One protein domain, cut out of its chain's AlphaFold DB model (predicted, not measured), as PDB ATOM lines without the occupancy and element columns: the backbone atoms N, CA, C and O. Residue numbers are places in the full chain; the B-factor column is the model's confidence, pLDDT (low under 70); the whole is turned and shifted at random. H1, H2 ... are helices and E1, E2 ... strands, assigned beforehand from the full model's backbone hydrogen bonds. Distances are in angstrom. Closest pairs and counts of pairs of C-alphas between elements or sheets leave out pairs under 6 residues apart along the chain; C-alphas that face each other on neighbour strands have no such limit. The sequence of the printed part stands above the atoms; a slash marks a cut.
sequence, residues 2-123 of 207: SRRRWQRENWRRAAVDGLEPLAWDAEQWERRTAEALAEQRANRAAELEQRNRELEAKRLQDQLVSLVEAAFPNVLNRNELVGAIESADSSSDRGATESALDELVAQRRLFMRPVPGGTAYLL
ATOM      1  N   SER A   2      31.201 -11.800  54.944       80.06
ATOM      2  CA  SER A   2      30.731 -10.760  54.011       80.06
ATOM      3  C   SER A   2      30.036 -11.305  52.753       80.06
ATOM      4  O   SER A   2      28.952 -10.842  52.416       80.06
ATOM      5  N   ARG A   3      30.564 -12.375  52.135       80.12
ATOM      6  CA  ARG A   3      29.942 -13.040  50.968       80.12
ATOM      7  C   ARG A   3      28.539 -13.587  51.251       80.12
ATOM      8  O   ARG A   3      27.613 -13.358  50.484       80.12
ATOM      9  N   ARG A   4      28.355 -14.275  52.385       83.38
ATOM     10  CA  ARG A   4      27.051 -14.846  52.781       83.38
ATOM     11  C   ARG A   4      26.026 -13.764  53.136       83.38
ATOM     12  O   ARG A   4      24.825 -13.987  53.011       83.38
ATOM     13  N   ARG A   5      26.473 -12.601  53.627       85.31
ATOM     14  CA  ARG A   5      25.593 -11.439  53.844       85.31
ATOM     15  C   ARG A   5      25.143 -10.847  52.511       85.31
ATOM     16  O   ARG A   5      23.941 -10.708  52.322       85.31
ATOM     17  N   TRP A   6      26.075 -10.619  51.584       86.38
ATOM     18  CA  TRP A   6      25.743 -10.133  50.245       86.38
ATOM     19  C   TRP A   6      24.797 -11.074  49.498       86.38
ATOM     20  O   TRP A   6      23.804 -10.615  48.949       86.38
ATOM     21  N   GLN A   7      25.033 -12.390  49.546       83.56
ATOM     22  CA  GLN A   7      24.128 -13.365  48.929       83.56
ATOM     23  C   GLN A   7      22.712 -13.235  49.498       83.56
ATOM     24  O   GLN A   7      21.764 -13.098  48.740       83.56
ATOM     25  N   ARG A   8      22.546 -13.181  50.824       86.19
ATOM     26  CA  ARG A   8      21.214 -12.997  51.427       86.19
ATOM     27  C   ARG A   8      20.535 -11.696  50.997       86.19
ATOM     28  O   ARG A   8      19.321 -11.680  50.833       86.19
ATOM     29  N   GLU A   9      21.290 -10.617  50.839       84.62
ATOM     30  CA  GLU A   9      20.748  -9.327  50.411       84.62
ATOM     31  C   GLU A   9      20.378  -9.313  48.923       84.62
ATOM     32  O   GLU A   9      19.300  -8.846  48.568       84.62
ATOM     33  N   ASN A  10      21.216  -9.898  48.070       85.94
ATOM     34  CA  ASN A  10      20.942 -10.080  46.648       85.94
ATOM     35  C   ASN A  10      19.667 -10.908  46.429       85.94
ATOM     36  O   ASN A  10      18.777 -10.498  45.694       85.94
ATOM     37  N   TRP A  11      19.514 -12.010  47.165       85.56
ATOM     38  CA  TRP A  11      18.305 -12.835  47.118       85.56
ATOM     39  C   TRP A  11      17.050 -12.075  47.556       85.56
ATOM     40  O   TRP A  11      15.986 -12.262  46.974       85.56
ATOM     41  N   ARG A  12      17.163 -11.188  48.552       86.44
ATOM     42  CA  ARG A  12      16.048 -10.317  48.953       86.44
ATOM     43  C   ARG A  12      15.683  -9.315  47.861       86.44
ATOM     44  O   ARG A  12      14.500  -9.133  47.615       86.44
ATOM     45  N   ARG A  13      16.667  -8.678  47.220       85.38
ATOM     46  CA  ARG A  13      16.424  -7.706  46.138       85.38
ATOM     47  C   ARG A  13      15.807  -8.377  44.913       85.38
ATOM     48  O   ARG A  13      14.774  -7.932  44.440       85.38
ATOM     49  N   ALA A  14      16.356  -9.514  44.497       85.25
ATOM     50  CA  ALA A  14      15.822 -10.323  43.407       85.25
ATOM     51  C   ALA A  14      14.355 -10.737  43.647       85.25
ATOM     52  O   ALA A  14      13.528 -10.627  42.749       85.25
ATOM     53  N   ALA A  15      14.004 -11.115  44.883       84.88
ATOM     54  CA  ALA A  15      12.625 -11.445  45.249       84.88
ATOM     55  C   ALA A  15      11.664 -10.241  45.218       84.88
ATOM     56  O   ALA A  15      10.482 -10.423  44.941       84.88
ATOM     57  N   VAL A  16      12.148  -9.028  45.508       87.62
ATOM     58  CA  VAL A  16      11.352  -7.788  45.430       87.62
ATOM     59  C   VAL A  16      11.146  -7.362  43.978       87.62
ATOM     60  O   VAL A  16      10.038  -6.983  43.608       87.62
ATOM     61  N   ASP A  17      12.187  -7.476  43.157       87.19
ATOM     62  CA  ASP A  17      12.176  -7.032  41.761       87.19
ATOM     63  C   ASP A  17      11.617  -8.098  40.795       87.19
ATOM     64  O   ASP A  17      11.482  -7.844  39.599       87.19
ATOM     65  N   GLY A  18      11.287  -9.297  41.293       84.44
ATOM     66  CA  GLY A  18      10.810 -10.423  40.481       84.44
ATOM     67  C   GLY A  18      11.872 -10.991  39.530       84.44
ATOM     68  O   GLY A  18      11.531 -11.581  38.508       84.44
ATOM     69  N   LEU A  19      13.152 -10.788  39.850       84.50
ATOM     70  CA  LEU A  19      14.304 -11.198  39.048       84.50
ATOM     71  C   LEU A  19      14.968 -12.452  39.624       84.50
ATOM     72  O   LEU A  19      14.782 -12.802  40.791       84.50
ATOM     73  N   GLU A  20      15.792 -13.121  38.816       80.75
ATOM     74  CA  GLU A  20      16.609 -14.225  39.315       80.75
ATOM     75  C   GLU A  20      17.798 -13.720  40.156       80.75
ATOM     76  O   GLU A  20      18.473 -12.759  39.769       80.75
ATOM     77  N   PRO A  21      18.103 -14.360  41.304       77.38
ATOM     78  CA  PRO A  21      19.239 -13.978  42.131       77.38
ATOM     79  C   PRO A  21      20.570 -14.209  41.416       77.38
ATOM     80  O   PRO A  21      20.860 -15.308  40.946       77.38
ATOM     81  N   LEU A  22      21.448 -13.203  41.431       78.44
ATOM     82  CA  LEU A  22      22.805 -13.364  40.908       78.44
ATOM     83  C   LEU A  22      23.618 -14.357  41.762       78.44
ATOM     84  O   LEU A  22      23.948 -14.093  42.921       78.44
ATOM     85  N   ALA A  23      23.986 -15.493  41.178       76.94
ATOM     86  CA  ALA A  23      24.840 -16.482  41.822       76.94
ATOM     87  C   ALA A  23      26.296 -16.293  41.378       76.94
ATOM     88  O   ALA A  23      26.696 -16.765  40.319       76.94
ATOM     89  N   TRP A  24      27.100 -15.612  42.198       79.00
ATOM     90  CA  TRP A  24      28.554 -15.596  42.011       79.00
ATOM     91  C   TRP A  24      29.208 -16.781  42.716       79.00
ATOM     92  O   TRP A  24      28.989 -17.027  43.919       79.00
ATOM     93  N   ASP A  25      30.056 -17.488  41.973       83.50
ATOM     94  CA  ASP A  25      30.984 -18.462  42.538       83.50
ATOM     95  C   ASP A  25      32.049 -17.766  43.422       83.50
ATOM     96  O   ASP A  25      32.002 -16.555  43.673       83.50
ATOM     97  N   ALA A  26      32.930 -18.553  44.046       81.81
ATOM     98  CA  ALA A  26      33.906 -18.008  44.995       81.81
ATOM     99  C   ALA A  26      34.911 -17.076  44.314       81.81
ATOM    100  O   ALA A  26      35.182 -15.993  44.828       81.81
ATOM    101  N   GLU A  27      35.385 -17.475  43.140       84.12
ATOM    102  CA  GLU A  27      36.406 -16.761  42.383       84.12
ATOM    103  C   GLU A  27      35.850 -15.465  41.785       84.12
ATOM    104  O   GLU A  27      36.491 -14.420  41.860       84.12
ATOM    105  N   GLN A  28      34.616 -15.482  41.275       86.69
ATOM    106  CA  GLN A  28      33.907 -14.301  40.788       86.69
ATOM    107  C   GLN A  28      33.650 -13.299  41.911       86.69
ATOM    108  O   GLN A  28      33.830 -12.097  41.712       86.69
ATOM    109  N   TRP A  29      33.260 -13.775  43.100       84.81
ATOM    110  CA  TRP A  29      33.089 -12.914  44.271       84.81
ATOM    111  C   TRP A  29      34.408 -12.240  44.662       84.81
ATOM    112  O   TRP A  29      34.451 -11.022  44.852       84.81
ATOM    113  N   GLU A  30      35.491 -13.006  44.773       87.81
ATOM    114  CA  GLU A  30      36.811 -12.480  45.140       87.81
ATOM    115  C   GLU A  30      37.344 -11.506  44.092       87.81
ATOM    116  O   GLU A  30      37.777 -10.409  44.437       87.81
ATOM    117  N   ARG A  31      37.209 -11.837  42.809       89.06
ATOM    118  CA  ARG A  31      37.629 -10.966  41.713       89.06
ATOM    119  C   ARG A  31      36.845  -9.656  41.681       89.06
ATOM    120  O   ARG A  31      37.454  -8.595  41.642       89.06
ATOM    121  N   ARG A  32      35.511  -9.702  41.770       86.75
ATOM    122  CA  ARG A  32      34.672  -8.488  41.757       86.75
ATOM    123  C   ARG A  32      34.881  -7.621  42.989       86.75
ATOM    124  O   ARG A  32      34.864  -6.400  42.884       86.75
ATOM    125  N   THR A  33      35.086  -8.230  44.155       87.94
ATOM    126  CA  THR A  33      35.398  -7.466  45.371       87.94
ATOM    127  C   THR A  33      36.794  -6.852  45.311       87.94
ATOM    128  O   THR A  33      36.957  -5.711  45.737       87.94
ATOM    129  N   ALA A  34      37.777  -7.546  44.737       89.94
ATOM    130  CA  ALA A  34      39.108  -6.999  44.495       89.94
ATOM    131  C   ALA A  34      39.088  -5.854  43.469       89.94
ATOM    132  O   ALA A  34      39.690  -4.812  43.720       89.94
ATOM    133  N   GLU A  35      38.357  -6.009  42.364       91.25
ATOM    134  CA  GLU A  35      38.157  -4.969  41.346       91.25
ATOM    135  C   GLU A  35      37.461  -3.739  41.947       91.25
ATOM    136  O   GLU A  35      37.967  -2.629  41.807       91.25
ATOM    137  N   ALA A  36      36.385  -3.925  42.719       90.19
ATOM    138  CA  ALA A  36      35.689  -2.825  43.392       90.19
ATOM    139  C   ALA A  36      36.578  -2.100  44.420       90.19
ATOM    140  O   ALA A  36      36.528  -0.877  44.542       90.19
ATOM    141  N   LEU A  37      37.423  -2.831  45.155       92.44
ATOM    142  CA  LEU A  37      38.396  -2.230  46.073       92.44
ATOM    143  C   LEU A  37      39.498  -1.471  45.326       92.44
ATOM    144  O   LEU A  37      39.939  -0.420  45.796       92.44
ATOM    145  N   ALA A  38      39.958  -1.989  44.187       92.44
ATOM    146  CA  ALA A  38      40.939  -1.318  43.344       92.44
ATOM    147  C   ALA A  38      40.362  -0.027  42.749       92.44
ATOM    148  O   ALA A  38      41.007   1.015  42.827       92.44
ATOM    149  N   GLU A  39      39.125  -0.068  42.255       92.00
ATOM    150  CA  GLU A  39      38.406   1.100  41.745       92.00
ATOM    151  C   GLU A  39      38.176   2.142  42.845       92.00
ATOM    152  O   GLU A  39      38.459   3.321  42.654       92.00
ATOM    153  N   GLN A  40      37.774   1.723  44.050       93.00
ATOM    154  CA  GLN A  40      37.627   2.639  45.183       93.00
ATOM    155  C   GLN A  40      38.955   3.315  45.552       93.00
ATOM    156  O   GLN A  40      38.982   4.506  45.871       93.00
ATOM    157  N   ARG A  41      40.068   2.573  45.512       93.69
ATOM    158  CA  ARG A  41      41.409   3.130  45.746       93.69
ATOM    159  C   ARG A  41      41.816   4.095  44.639       93.69
ATOM    160  O   ARG A  41      42.347   5.151  44.966       93.69
ATOM    161  N   ALA A  42      41.545   3.763  43.381       93.19
ATOM    162  CA  ALA A  42      41.824   4.628  42.239       93.19
ATOM    163  C   ALA A  42      41.015   5.929  42.313       93.19
ATOM    164  O   ALA A  42      41.589   7.007  42.215       93.19
ATOM    165  N   ASN A  43      39.715   5.844  42.605       93.69
ATOM    166  CA  ASN A  43      38.849   7.011  42.778       93.69
ATOM    167  C   ASN A  43      39.320   7.891  43.938       93.69
ATOM    168  O   ASN A  43      39.395   9.110  43.803       93.69
ATOM    169  N   ARG A  44      39.705   7.282  45.066       93.25
ATOM    170  CA  ARG A  44      40.258   8.024  46.203       93.25
ATOM    171  C   ARG A  44      41.600   8.675  45.867       93.25
ATOM    172  O   ARG A  44      41.847   9.788  46.313       93.25
ATOM    173  N   ALA A  45      42.463   8.001  45.110       91.88
ATOM    174  CA  ALA A  45      43.724   8.575  44.650       91.88
ATOM    175  C   ALA A  45      43.479   9.768  43.713       91.88
ATOM    176  O   ALA A  45      44.057  10.826  43.933       91.88
ATOM    177  N   ALA A  46      42.552   9.643  42.761       92.19
ATOM    178  CA  ALA A  46      42.166  10.728  41.861       92.19
ATOM    179  C   ALA A  46      41.567  11.930  42.614       92.19
ATOM    180  O   ALA A  46      41.931  13.070  42.337       92.19
ATOM    181  N   GLU A  47      40.705  11.696  43.612       92.06
ATOM    182  CA  GLU A  47      40.157  12.767  44.458       92.06
ATOM    183  C   GLU A  47      41.265  13.492  45.241       92.06
ATOM    184  O   GLU A  47      41.250  14.717  45.373       92.06
ATOM    185  N   LEU A  48      42.249  12.748  45.756       91.12
ATOM    186  CA  LEU A  48      43.394  13.322  46.461       91.12
ATOM    187  C   LEU A  48      44.316  14.107  45.523       91.12
ATOM    188  O   LEU A  48      44.757  15.193  45.893       91.12
ATOM    189  N   GLU A  49      44.580  13.606  44.318       89.25
ATOM    190  CA  GLU A  49      45.346  14.333  43.299       89.25
ATOM    191  C   GLU A  49      44.647  15.630  42.892       89.25
ATOM    192  O   GLU A  49      45.291  16.677  42.820       89.25
ATOM    193  N   GLN A  50      43.328  15.592  42.689       90.19
ATOM    194  CA  GLN A  50      42.548  16.789  42.392       90.19
ATOM    195  C   GLN A  50      42.633  17.803  43.538       90.19
ATOM    196  O   GLN A  50      42.947  18.970  43.301       90.19
ATOM    197  N   ARG A  51      42.435  17.363  44.787       89.50
ATOM    198  CA  ARG A  51      42.589  18.237  45.959       89.50
ATOM    199  C   ARG A  51      43.990  18.831  46.074       89.50
ATOM    200  O   ARG A  51      44.116  19.992  46.449       89.50
ATOM    201  N   ASN A  52      45.033  18.060  45.775       89.06
ATOM    202  CA  ASN A  52      46.403  18.568  45.809       89.06
ATOM    203  C   ASN A  52      46.614  19.674  44.771       89.06
ATOM    204  O   ASN A  52      47.117  20.733  45.139       89.06
ATOM    205  N   ARG A  53      46.134  19.494  43.533       85.00
ATOM    206  CA  ARG A  53      46.196  20.543  42.498       85.00
ATOM    207  C   ARG A  53      45.456  21.815  42.919       85.00
ATOM    208  O   ARG A  53      45.964  22.915  42.735       85.00
ATOM    209  N   GLU A  54      44.281  21.678  43.534       86.88
ATOM    210  CA  GLU A  54      43.522  22.823  44.056       86.88
ATOM    211  C   GLU A  54      44.273  23.563  45.177       86.88
ATOM    212  O   GLU A  54      44.223  24.792  45.262       86.88
ATOM    213  N   LEU A  55      44.973  22.836  46.052       88.31
ATOM    214  CA  LEU A  55      45.789  23.431  47.112       88.31
ATOM    215  C   LEU A  55      47.042  24.114  46.563       88.31
ATOM    216  O   LEU A  55      47.405  25.182  47.051       88.31
ATOM    217  N   GLU A  56      47.691  23.524  45.563       86.56
ATOM    218  CA  GLU A  56      48.832  24.123  44.865       86.56
ATOM    219  C   GLU A  56      48.431  25.430  44.178       86.56
ATOM    220  O   GLU A  56      49.083  26.452  44.397       86.56
ATOM    221  N   ALA A  57      47.301  25.444  43.463       86.38
ATOM    222  CA  ALA A  57      46.758  26.656  42.854       86.38
ATOM    223  C   ALA A  57      46.486  27.751  43.899       86.38
ATOM    224  O   ALA A  57      46.877  28.901  43.709       86.38
ATOM    225  N   LYS A  58      45.885  27.400  45.045       88.69
ATOM    226  CA  LYS A  58      45.647  28.356  46.142       88.69
ATOM    227  C   LYS A  58      46.938  28.901  46.744       88.69
ATOM    228  O   LYS A  58      47.032  30.100  46.974       88.69
ATOM    229  N   ARG A  59      47.940  28.049  46.977       89.12
ATOM    230  CA  ARG A  59      49.251  28.490  47.484       89.12
ATOM    231  C   ARG A  59      49.908  29.476  46.530       89.12
ATOM    232  O   ARG A  59      50.416  30.495  46.981       89.12
ATOM    233  N   LEU A  60      49.858  29.186  45.235       88.94
ATOM    234  CA  LEU A  60      50.407  30.055  44.205       88.94
ATOM    235  C   LEU A  60      49.655  31.393  44.144       88.94
ATOM    236  O   LEU A  60      50.277  32.451  44.089       88.94
ATOM    237  N   GLN A  61      48.325  31.365  44.246       89.19
ATOM    238  CA  GLN A  61      47.509  32.576  44.354       89.19
ATOM    239  C   GLN A  61      47.879  33.417  45.585       89.19
ATOM    240  O   GLN A  61      48.038  34.631  45.476       89.19
ATOM    241  N   ASP A  62      48.047  32.792  46.749       88.44
ATOM    242  CA  ASP A  62      48.400  33.499  47.981       88.44
ATOM    243  C   ASP A  62      49.834  34.054  47.936       88.44
ATOM    244  O   ASP A  62      50.080  35.158  48.422       88.44
ATOM    245  N   GLN A  63      50.771  33.352  47.289       88.75
ATOM    246  CA  GLN A  63      52.118  33.867  47.020       88.75
ATOM    247  C   GLN A  63      52.083  35.106  46.120       88.75
ATOM    248  O   GLN A  63      52.740  36.098  46.429       88.75
ATOM    249  N   LEU A  64      51.297  35.083  45.039       88.06
ATOM    250  CA  LEU A  64      51.134  36.233  44.145       88.06
ATOM    251  C   LEU A  64      50.548  37.444  44.878       88.06
ATOM    252  O   LEU A  64      51.059  38.552  44.740       88.06
ATOM    253  N   VAL A  65      49.512  37.234  45.693       86.62
ATOM    254  CA  VAL A  65      48.925  38.289  46.534       86.62
ATOM    255  C   VAL A  65      49.969  38.841  47.505       86.62
ATOM    256  O   VAL A  65      50.151  40.054  47.570       86.62
ATOM    257  N   SER A  66      50.715  37.970  48.188       87.00
ATOM    258  CA  SER A  66      51.763  38.375  49.128       87.00
ATOM    259  C   SER A  66      52.898  39.160  48.457       87.00
ATOM    260  O   SER A  66      53.405  40.117  49.040       87.00
ATOM    261  N   LEU A  67      53.270  38.821  47.219       86.25
ATOM    262  CA  LEU A  67      54.254  39.585  46.446       86.25
ATOM    263  C   LEU A  67      53.754  40.992  46.115       86.25
ATOM    264  O   LEU A  67      54.504  41.957  46.266       86.25
ATOM    265  N   VAL A  68      52.490  41.126  45.706       82.88
ATOM    266  CA  VAL A  68      51.886  42.442  45.451       82.88
ATOM    267  C   VAL A  68      51.769  43.250  46.752       82.88
ATOM    268  O   VAL A  68      52.030  44.452  46.744       82.88
ATOM    269  N   GLU A  69      51.451  42.608  47.882       82.44
ATOM    270  CA  GLU A  69      51.413  43.252  49.206       82.44
ATOM    271  C   GLU A  69      52.794  43.760  49.629       82.44
ATOM    272  O   GLU A  69      52.938  44.911  50.041       82.44
ATOM    273  N   ALA A  70      53.822  42.921  49.491       79.56
ATOM    274  CA  ALA A  70      55.195  43.253  49.859       79.56
ATOM    275  C   ALA A  70      55.800  44.343  48.966       79.56
ATOM    276  O   ALA A  70      56.657  45.108  49.412       79.56
ATOM    277  N   ALA A  71      55.354  44.426  47.714       76.62
ATOM    278  CA  ALA A  71      55.801  45.448  46.786       76.62
ATOM    279  C   ALA A  71      55.190  46.825  47.067       76.62
ATOM    280  O   ALA A  71      55.716  47.808  46.548       76.62
ATOM    281  N   PHE A  72      54.137  46.940  47.887       66.00
ATOM    282  CA  PHE A  72      53.476  48.219  48.146       66.00
ATOM    283  C   PHE A  72      54.470  49.287  48.651       66.00
ATOM    284  O   PHE A  72      55.204  49.044  49.614       66.00
ATOM    285  N   PRO A  73      54.498  50.501  48.060       61.97
ATOM    286  CA  PRO A  73      53.546  51.072  47.094       61.97
ATOM    287  C   PRO A  73      53.923  50.897  45.608       61.97
ATOM    288  O   PRO A  73      53.322  51.547  44.751       61.97
ATOM    289  N   ASN A  74      54.927  50.085  45.281       66.81
ATOM    290  CA  ASN A  74      55.317  49.815  43.900       66.81
ATOM    291  C   ASN A  74      54.273  48.941  43.206       66.81
ATOM    292  O   ASN A  74      53.669  48.060  43.816       66.81
ATOM    293  N   VAL A  75      54.077  49.186  41.911       70.12
ATOM    294  CA  VAL A  75      53.158  48.395  41.095       70.12
ATOM    295  C   VAL A  75      53.965  47.440  40.240       70.12
ATOM    296  O   VAL A  75      54.809  47.889  39.466       70.12
ATOM    297  N   LEU A  76      53.711  46.143  40.402       77.94
ATOM    298  CA  LEU A  76      54.433  45.105  39.682       77.94
ATOM    299  C   LEU A  76      53.755  44.797  38.351       77.94
ATOM    300  O   LEU A  76      52.530  44.641  38.272       77.94
ATOM    301  N   ASN A  77      54.563  44.681  37.304       84.69
ATOM    302  CA  ASN A  77      54.117  44.230  35.992       84.69
ATOM    303  C   ASN A  77      53.932  42.707  35.962       84.69
ATOM    304  O   ASN A  77      54.523  41.976  36.758       84.69
ATOM    305  N   ARG A  78      53.179  42.202  34.972       84.25
ATOM    306  CA  ARG A  78      52.973  40.749  34.779       84.25
ATOM    307  C   ARG A  78      54.288  39.964  34.782       84.25
ATOM    308  O   ARG A  78      54.423  38.984  35.500       84.25
ATOM    309  N   ASN A  79      55.265  40.433  34.005       85.75
ATOM    310  CA  ASN A  79      56.560  39.766  33.862       85.75
ATOM    311  C   ASN A  79      57.376  39.772  35.160       85.75
ATOM    312  O   ASN A  79      58.137  38.843  35.399       85.75
ATOM    313  N   GLU A  80      57.222  40.801  35.993       85.62
ATOM    314  CA  GLU A  80      57.927  40.904  37.273       85.62
ATOM    315  C   GLU A  80      57.334  39.935  38.297       85.62
ATOM    316  O   GLU A  80      58.083  39.284  39.017       85.62
ATOM    317  N   LEU A  81      56.006  39.781  38.318       84.75
ATOM    318  CA  LEU A  81      55.328  38.804  39.174       84.75
ATOM    319  C   LEU A  81      55.656  37.369  38.769       84.75
ATOM    320  O   LEU A  81      56.034  36.566  39.618       84.75
ATOM    321  N   VAL A  82      55.560  37.063  37.474       86.31
ATOM    322  CA  VAL A  82      55.924  35.742  36.941       86.31
ATOM    323  C   VAL A  82      57.397  35.447  37.224       86.31
ATOM    324  O   VAL A  82      57.709  34.411  37.800       86.31
ATOM    325  N   GLY A  83      58.296  36.390  36.924       85.56
ATOM    326  CA  GLY A  83      59.728  36.223  37.171       85.56
ATOM    327  C   GLY A  83      60.081  36.082  38.655       85.56
ATOM    328  O   GLY A  83      60.987  35.323  38.996       85.56
ATOM    329  N   ALA A  84      59.367  36.764  39.556       85.19
ATOM    330  CA  ALA A  84      59.560  36.617  40.998       85.19
ATOM    331  C   ALA A  84      59.158  35.221  41.496       85.19
ATOM    332  O   ALA A  84      59.857  34.656  42.337       85.19
ATOM    333  N   ILE A  85      58.078  34.647  40.954       86.56
ATOM    334  CA  ILE A  85      57.675  33.272  41.269       86.56
ATOM    335  C   ILE A  85      58.665  32.265  40.678       86.56
ATOM    336  O   ILE A  85      59.123  31.400  41.413       86.56
ATOM    337  N   GLU A  86      59.064  32.406  39.411       85.06
ATOM    338  CA  GLU A  86      60.074  31.536  38.778       85.06
ATOM    339  C   GLU A  86      61.421  31.577  39.523       85.06
ATOM    340  O   GLU A  86      62.124  30.573  39.621       85.06
ATOM    341  N   SER A  87      61.779  32.735  40.086       82.12
ATOM    342  CA  SER A  87      62.995  32.892  40.894       82.12
ATOM    343  C   SER A  87      62.885  32.226  42.268       82.12
ATOM    344  O   SER A  87      63.891  31.768  42.808       82.12
ATOM    345  N   ALA A  88      61.686  32.199  42.856       81.19
ATOM    346  CA  ALA A  88      61.430  31.573  44.151       81.19
ATOM    347  C   ALA A  88      61.237  30.052  44.033       81.19
ATOM    348  O   ALA A  88      61.636  29.308  44.929       81.19
ATOM    349  N   ASP A  89      60.650  29.602  42.927       77.81
ATOM    350  CA  ASP A  89      60.429  28.204  42.599       77.81
ATOM    351  C   ASP A  89      60.724  27.961  41.116       77.81
ATOM    352  O   ASP A  89      59.894  28.165  40.232       77.81
ATOM    353  N   SER A  90      61.932  27.469  40.847       70.25
ATOM    354  CA  SER A  90      62.407  27.150  39.499       70.25
ATOM    355  C   SER A  90      61.647  26.001  38.820       70.25
ATOM    356  O   SER A  90      61.876  25.740  37.642       70.25
ATOM    357  N   SER A  91      60.777  25.290  39.549       72.75
ATOM    358  CA  SER A  91      59.874  24.278  38.984       72.75
ATOM    359  C   SER A  91      58.501  24.837  38.599       72.75
ATOM    360  O   SER A  91      57.665  24.102  38.068       72.75
ATOM    361  N   SER A  92      58.271  26.129  38.848       76.81
ATOM    362  CA  SER A  92      57.016  26.798  38.540       76.81
ATOM    363  C   SER A  92      56.761  26.844  37.035       76.81
ATOM    364  O   SER A  92      57.596  27.298  36.253       76.81
ATOM    365  N   ASP A  93      55.578  26.387  36.630       83.62
ATOM    366  CA  ASP A  93      55.108  26.548  35.262       83.62
ATOM    367  C   ASP A  93      54.613  27.985  35.054       83.62
ATOM    368  O   ASP A  93      53.658  28.456  35.686       83.62
ATOM    369  N   ARG A  94      55.249  28.677  34.110       85.00
ATOM    370  CA  ARG A  94      54.850  30.008  33.661       85.00
ATOM    371  C   ARG A  94      53.383  30.068  33.232       85.00
ATOM    372  O   ARG A  94      52.691  31.036  33.537       85.00
ATOM    373  N   GLY A  95      52.882  29.037  32.552       86.25
ATOM    374  CA  GLY A  95      51.480  28.989  32.136       86.25
ATOM    375  C   GLY A  95      50.523  28.940  33.329       86.25
ATOM    376  O   GLY A  95      49.489  29.613  33.334       86.25
ATOM    377  N   ALA A  96      50.889  28.196  34.375       85.69
ATOM    378  CA  ALA A  96      50.104  28.084  35.600       85.69
ATOM    379  C   ALA A  96      50.112  29.388  36.415       85.69
ATOM    380  O   ALA A  96      49.063  29.810  36.903       85.69
ATOM    381  N   THR A  97      51.263  30.064  36.519       87.00
ATOM    382  CA  THR A  97      51.359  31.374  37.193       87.00
ATOM    383  C   THR A  97      50.572  32.457  36.468       87.00
ATOM    384  O   THR A  97      49.835  33.217  37.102       87.00
ATOM    385  N   GLU A  98      50.670  32.506  35.141       89.12
ATOM    386  CA  GLU A  98      49.907  33.439  34.314       89.12
ATOM    387  C   GLU A  98      48.395  33.199  34.418       89.12
ATOM    388  O   GLU A  98      47.645  34.168  34.539       89.12
ATOM    389  N   SER A  99      47.960  31.935  34.443       88.62
ATOM    390  CA  SER A  99      46.546  31.573  34.612       88.62
ATOM    391  C   SER A  99      46.021  31.946  36.000       88.62
ATOM    392  O   SER A  99      44.925  32.489  36.125       88.62
ATOM    393  N   ALA A 100      46.812  31.723  37.052       88.12
ATOM    394  CA  ALA A 100      46.432  32.097  38.411       88.12
ATOM    395  C   ALA A 100      46.340  33.619  38.604       88.12
ATOM    396  O   ALA A 100      45.475  34.090  39.343       88.12
ATOM    397  N   LEU A 101      47.187  34.399  37.921       88.00
ATOM    398  CA  LEU A 101      47.056  35.858  37.870       88.00
ATOM    399  C   LEU A 101      45.718  36.276  37.251       88.00
ATOM    400  O   LEU A 101      45.020  37.121  37.816       88.00
ATOM    401  N   ASP A 102      45.341  35.667  36.127       89.12
ATOM    402  CA  ASP A 102      44.080  35.966  35.445       89.12
ATOM    403  C   ASP A 102      42.865  35.559  36.307       89.12
ATOM    404  O   ASP A 102      41.889  36.309  36.403       89.12
ATOM    405  N   GLU A 103      42.945  34.437  37.029       89.31
ATOM    406  CA  GLU A 103      41.931  34.034  38.013       89.31
ATOM    407  C   GLU A 103      41.815  35.019  39.184       89.31
ATOM    408  O   GLU A 103      40.702  35.356  39.590       89.31
ATOM    409  N   LEU A 104      42.931  35.518  39.722       87.44
ATOM    410  CA  LEU A 104      42.920  36.514  40.801       87.44
ATOM    411  C   LEU A 104      42.261  37.827  40.365       87.44
ATOM    412  O   LEU A 104      41.549  38.454  41.159       87.44
ATOM    413  N   VAL A 105      42.454  38.224  39.106       88.06
ATOM    414  CA  VAL A 105      41.762  39.373  38.509       88.06
ATOM    415  C   VAL A 105      40.274  39.082  38.334       88.06
ATOM    416  O   VAL A 105      39.438  39.898  38.724       88.06
ATOM    417  N   ALA A 106      39.915  37.903  37.819       87.81
ATOM    418  CA  ALA A 106      38.518  37.492  37.672       87.81
ATOM    419  C   ALA A 106      37.777  37.452  39.023       87.81
ATOM    420  O   ALA A 106      36.611  37.840  39.113       87.81
ATOM    421  N   GLN A 107      38.470  37.051  40.092       87.25
ATOM    422  CA  GLN A 107      37.967  37.039  41.469       87.25
ATOM    423  C   GLN A 107      37.968  38.421  42.144       87.25
ATOM    424  O   GLN A 107      37.532  38.527  43.290       87.25
ATOM    425  N   ARG A 108      38.447  39.479  41.469       82.69
ATOM    426  CA  ARG A 108      38.617  40.837  42.025       82.69
ATOM    427  C   ARG A 108      39.505  40.887  43.276       82.69
ATOM    428  O   ARG A 108      39.345  41.772  44.116       82.69
ATOM    429  N   ARG A 109      40.430  39.932  43.414       83.50
ATOM    430  CA  ARG A 109      41.483  39.950  44.445       83.50
ATOM    431  C   ARG A 109      42.675  40.797  44.002       83.50
ATOM    432  O   ARG A 109      43.361  41.360  44.845       83.50
ATOM    433  N   LEU A 110      42.897  40.885  42.691       85.19
ATOM    434  CA  LEU A 110      43.846  41.797  42.065       85.19
ATOM    435  C   LEU A 110      43.132  42.682  41.040       85.19
ATOM    436  O   LEU A 110      42.172  42.268  40.392       85.19
ATOM    437  N   PHE A 111      43.639  43.896  40.869       82.06
ATOM    438  CA  PHE A 111      43.160  44.890  39.921       82.06
ATOM    439  C   PHE A 111      44.265  45.227  38.933       82.06
ATOM    440  O   PHE A 111      45.427  45.379  39.304       82.06
ATOM    441  N   MET A 112      43.889  45.351  37.664       83.94
ATOM    442  CA  MET A 112      44.804  45.691  36.582       83.94
ATOM    443  C   MET A 112      44.745  47.192  36.308       83.94
ATOM    444  O   MET A 112      43.674  47.732  36.028       83.94
ATOM    445  N   ARG A 113      45.902  47.858  36.337       80.00
ATOM    446  CA  ARG A 113      46.056  49.253  35.921       80.00
ATOM    447  C   ARG A 113      46.943  49.334  34.680       80.00
ATOM    448  O   ARG A 113      48.076  48.848  34.720       80.00
ATOM    449  N   PRO A 114      46.484  49.967  33.590       77.12
ATOM    450  CA  PRO A 114      47.355  50.241  32.459       77.12
ATOM    451  C   PRO A 114      48.441  51.239  32.882       77.12
ATOM    452  O   PRO A 114      48.149  52.279  33.476       77.12
ATOM    453  N   VAL A 115      49.698  50.921  32.585       74.56
ATOM    454  CA  VAL A 115      50.859  51.783  32.847       74.56
ATOM    455  C   VAL A 115      51.713  51.898  31.582       74.56
ATOM    456  O   VAL A 115      51.636  51.030  30.708       74.56
ATOM    457  N   PRO A 116      52.540  52.948  31.439       66.25
ATOM    458  CA  PRO A 116      53.472  53.033  30.321       66.25
ATOM    459  C   PRO A 116      54.381  51.797  30.309       66.25
ATOM    460  O   PRO A 116      55.133  51.574  31.252       66.25
ATOM    461  N   GLY A 117      54.289  50.984  29.253       69.12
ATOM    462  CA  GLY A 117      55.071  49.751  29.117       69.12
ATOM    463  C   GLY A 117      54.358  48.456  29.521       69.12
ATOM    464  O   GLY A 117      54.964  47.395  29.388       69.12
ATOM    465  N   GLY A 118      53.088  48.490  29.949       73.88
ATOM    466  CA  GLY A 118      52.335  47.255  30.178       73.88
ATOM    467  C   GLY A 118      51.108  47.390  31.073       73.88
ATOM    468  O   GLY A 118      50.395  48.394  31.065       73.88
ATOM    469  N   THR A 119      50.845  46.325  31.828       78.44
ATOM    470  CA  THR A 119      49.772  46.276  32.822       78.44
ATOM    471  C   THR A 119      50.348  45.920  34.176       78.44
ATOM    472  O   THR A 119      51.133  44.977  34.296       78.44
ATOM    473  N   ALA A 120      49.933  46.688  35.172       79.44
ATOM    474  CA  ALA A 120      50.434  46.619  36.524       79.44
ATOM    475  C   ALA A 120      49.326  46.102  37.456       79.44
ATOM    476  O   ALA A 120      48.157  46.450  37.268       79.44
ATOM    477  N   TYR A 121      49.678  45.260  38.426       82.12
ATOM    478  CA  TYR A 121      48.719  44.595  39.313       82.12
ATOM    479  C   TYR A 121      48.711  45.237  40.705       82.12
ATOM    480  O   TYR A 121      49.761  45.543  41.269       82.12
ATOM    481  N   LEU A 122      47.512  45.445  41.249       80.62
ATOM    482  CA  LEU A 122      47.239  46.145  42.506       80.62
ATOM    483  C   LEU A 122      46.256  45.340  43.363       80.62
ATOM    484  O   LEU A 122      45.423  44.617  42.830       80.62
ATOM    485  N   LEU A 123      46.290  45.508  44.685       75.81
ATOM    486  CA  LEU A 123      45.331  44.863  45.605       75.81
ATOM    487  C   LEU A 123      44.033  45.648  45.788       75.81
ATOM    488  O   LEU A 123      43.032  45.102  46.242       75.81
TER     489      LEU A 123
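Overview. This is residues 2 to 123 of the 207 residues of an uncharacterized protein of Macrostomum lignano (UniProt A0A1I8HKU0). One very long helix, H2, makes a shaft; H1 turns a corner at its beginning, and a small head of H3, H4 and the hairpin E1 and E2 gathers at its far end. Residues 34 to 56 of H2 stand free between the two ends. The printed part has 122 residues, mostly helix, in the order H1 H2 H3 H4 E1 E2, with E1 and E2 an antiparallel sheet. It is extended, a rod spanning 77 by 30 by 20 A, with a radius of gyration of the C-alphas of 26.9 A.

Arrangement. Start with H1, residues 2 to 17, about perpendicular at 84 degrees to H2, residues 26 to 71; they are close but not clearly touching, the closest C-alphas being Arg 3 and Trp 29, 7.4 A apart. H3, residues 78 to 88, and H2 only just touch, with 3 pairs of C-alphas within 8 A, by residues 64 to 67 of H2 alone; the closest are Leu 64 and Leu 81, 7.0 A. H4, residues 94 to 106, touches residues 57 to 64 of H2 alone, closest at C-alphas Gln 61 and Ala 100, 6.1 A, only just about perpendicular at 73 degrees. H3 and H4 touch at a steep tilt of 54 degrees, opposite ways, with C-alphas Val 82 and Thr 97 closest at 6.3 A. In the hairpin of E1, residues 111 to 115, and E2, residues 118 to 122, find N 113 and O 120 within hydrogen-bond range at 2.8 A. In H1, H2, H3 and H4 every O i to N i+4 pair is within that range.

Along the chain. Find C-alpha 2 at (30.731, -10.760, 54.011), where H1 begins its 22.5 A. H2 runs 67.2 A from C-alpha 26 at (33.906, -18.008, 44.995). H3 measures 15.6 A, H4 18.4 A, E1 12.5 A and E2 13.4 A, ending at (47.239, 46.145, 42.506).

Size, cuts and confidence. The C-alphas farthest apart, Ala 15 and Pro 116, are 77.8 A apart. The printed part has no cut and no long link. Confidence is under 70 at residues 72 to 74 and 116 to 117.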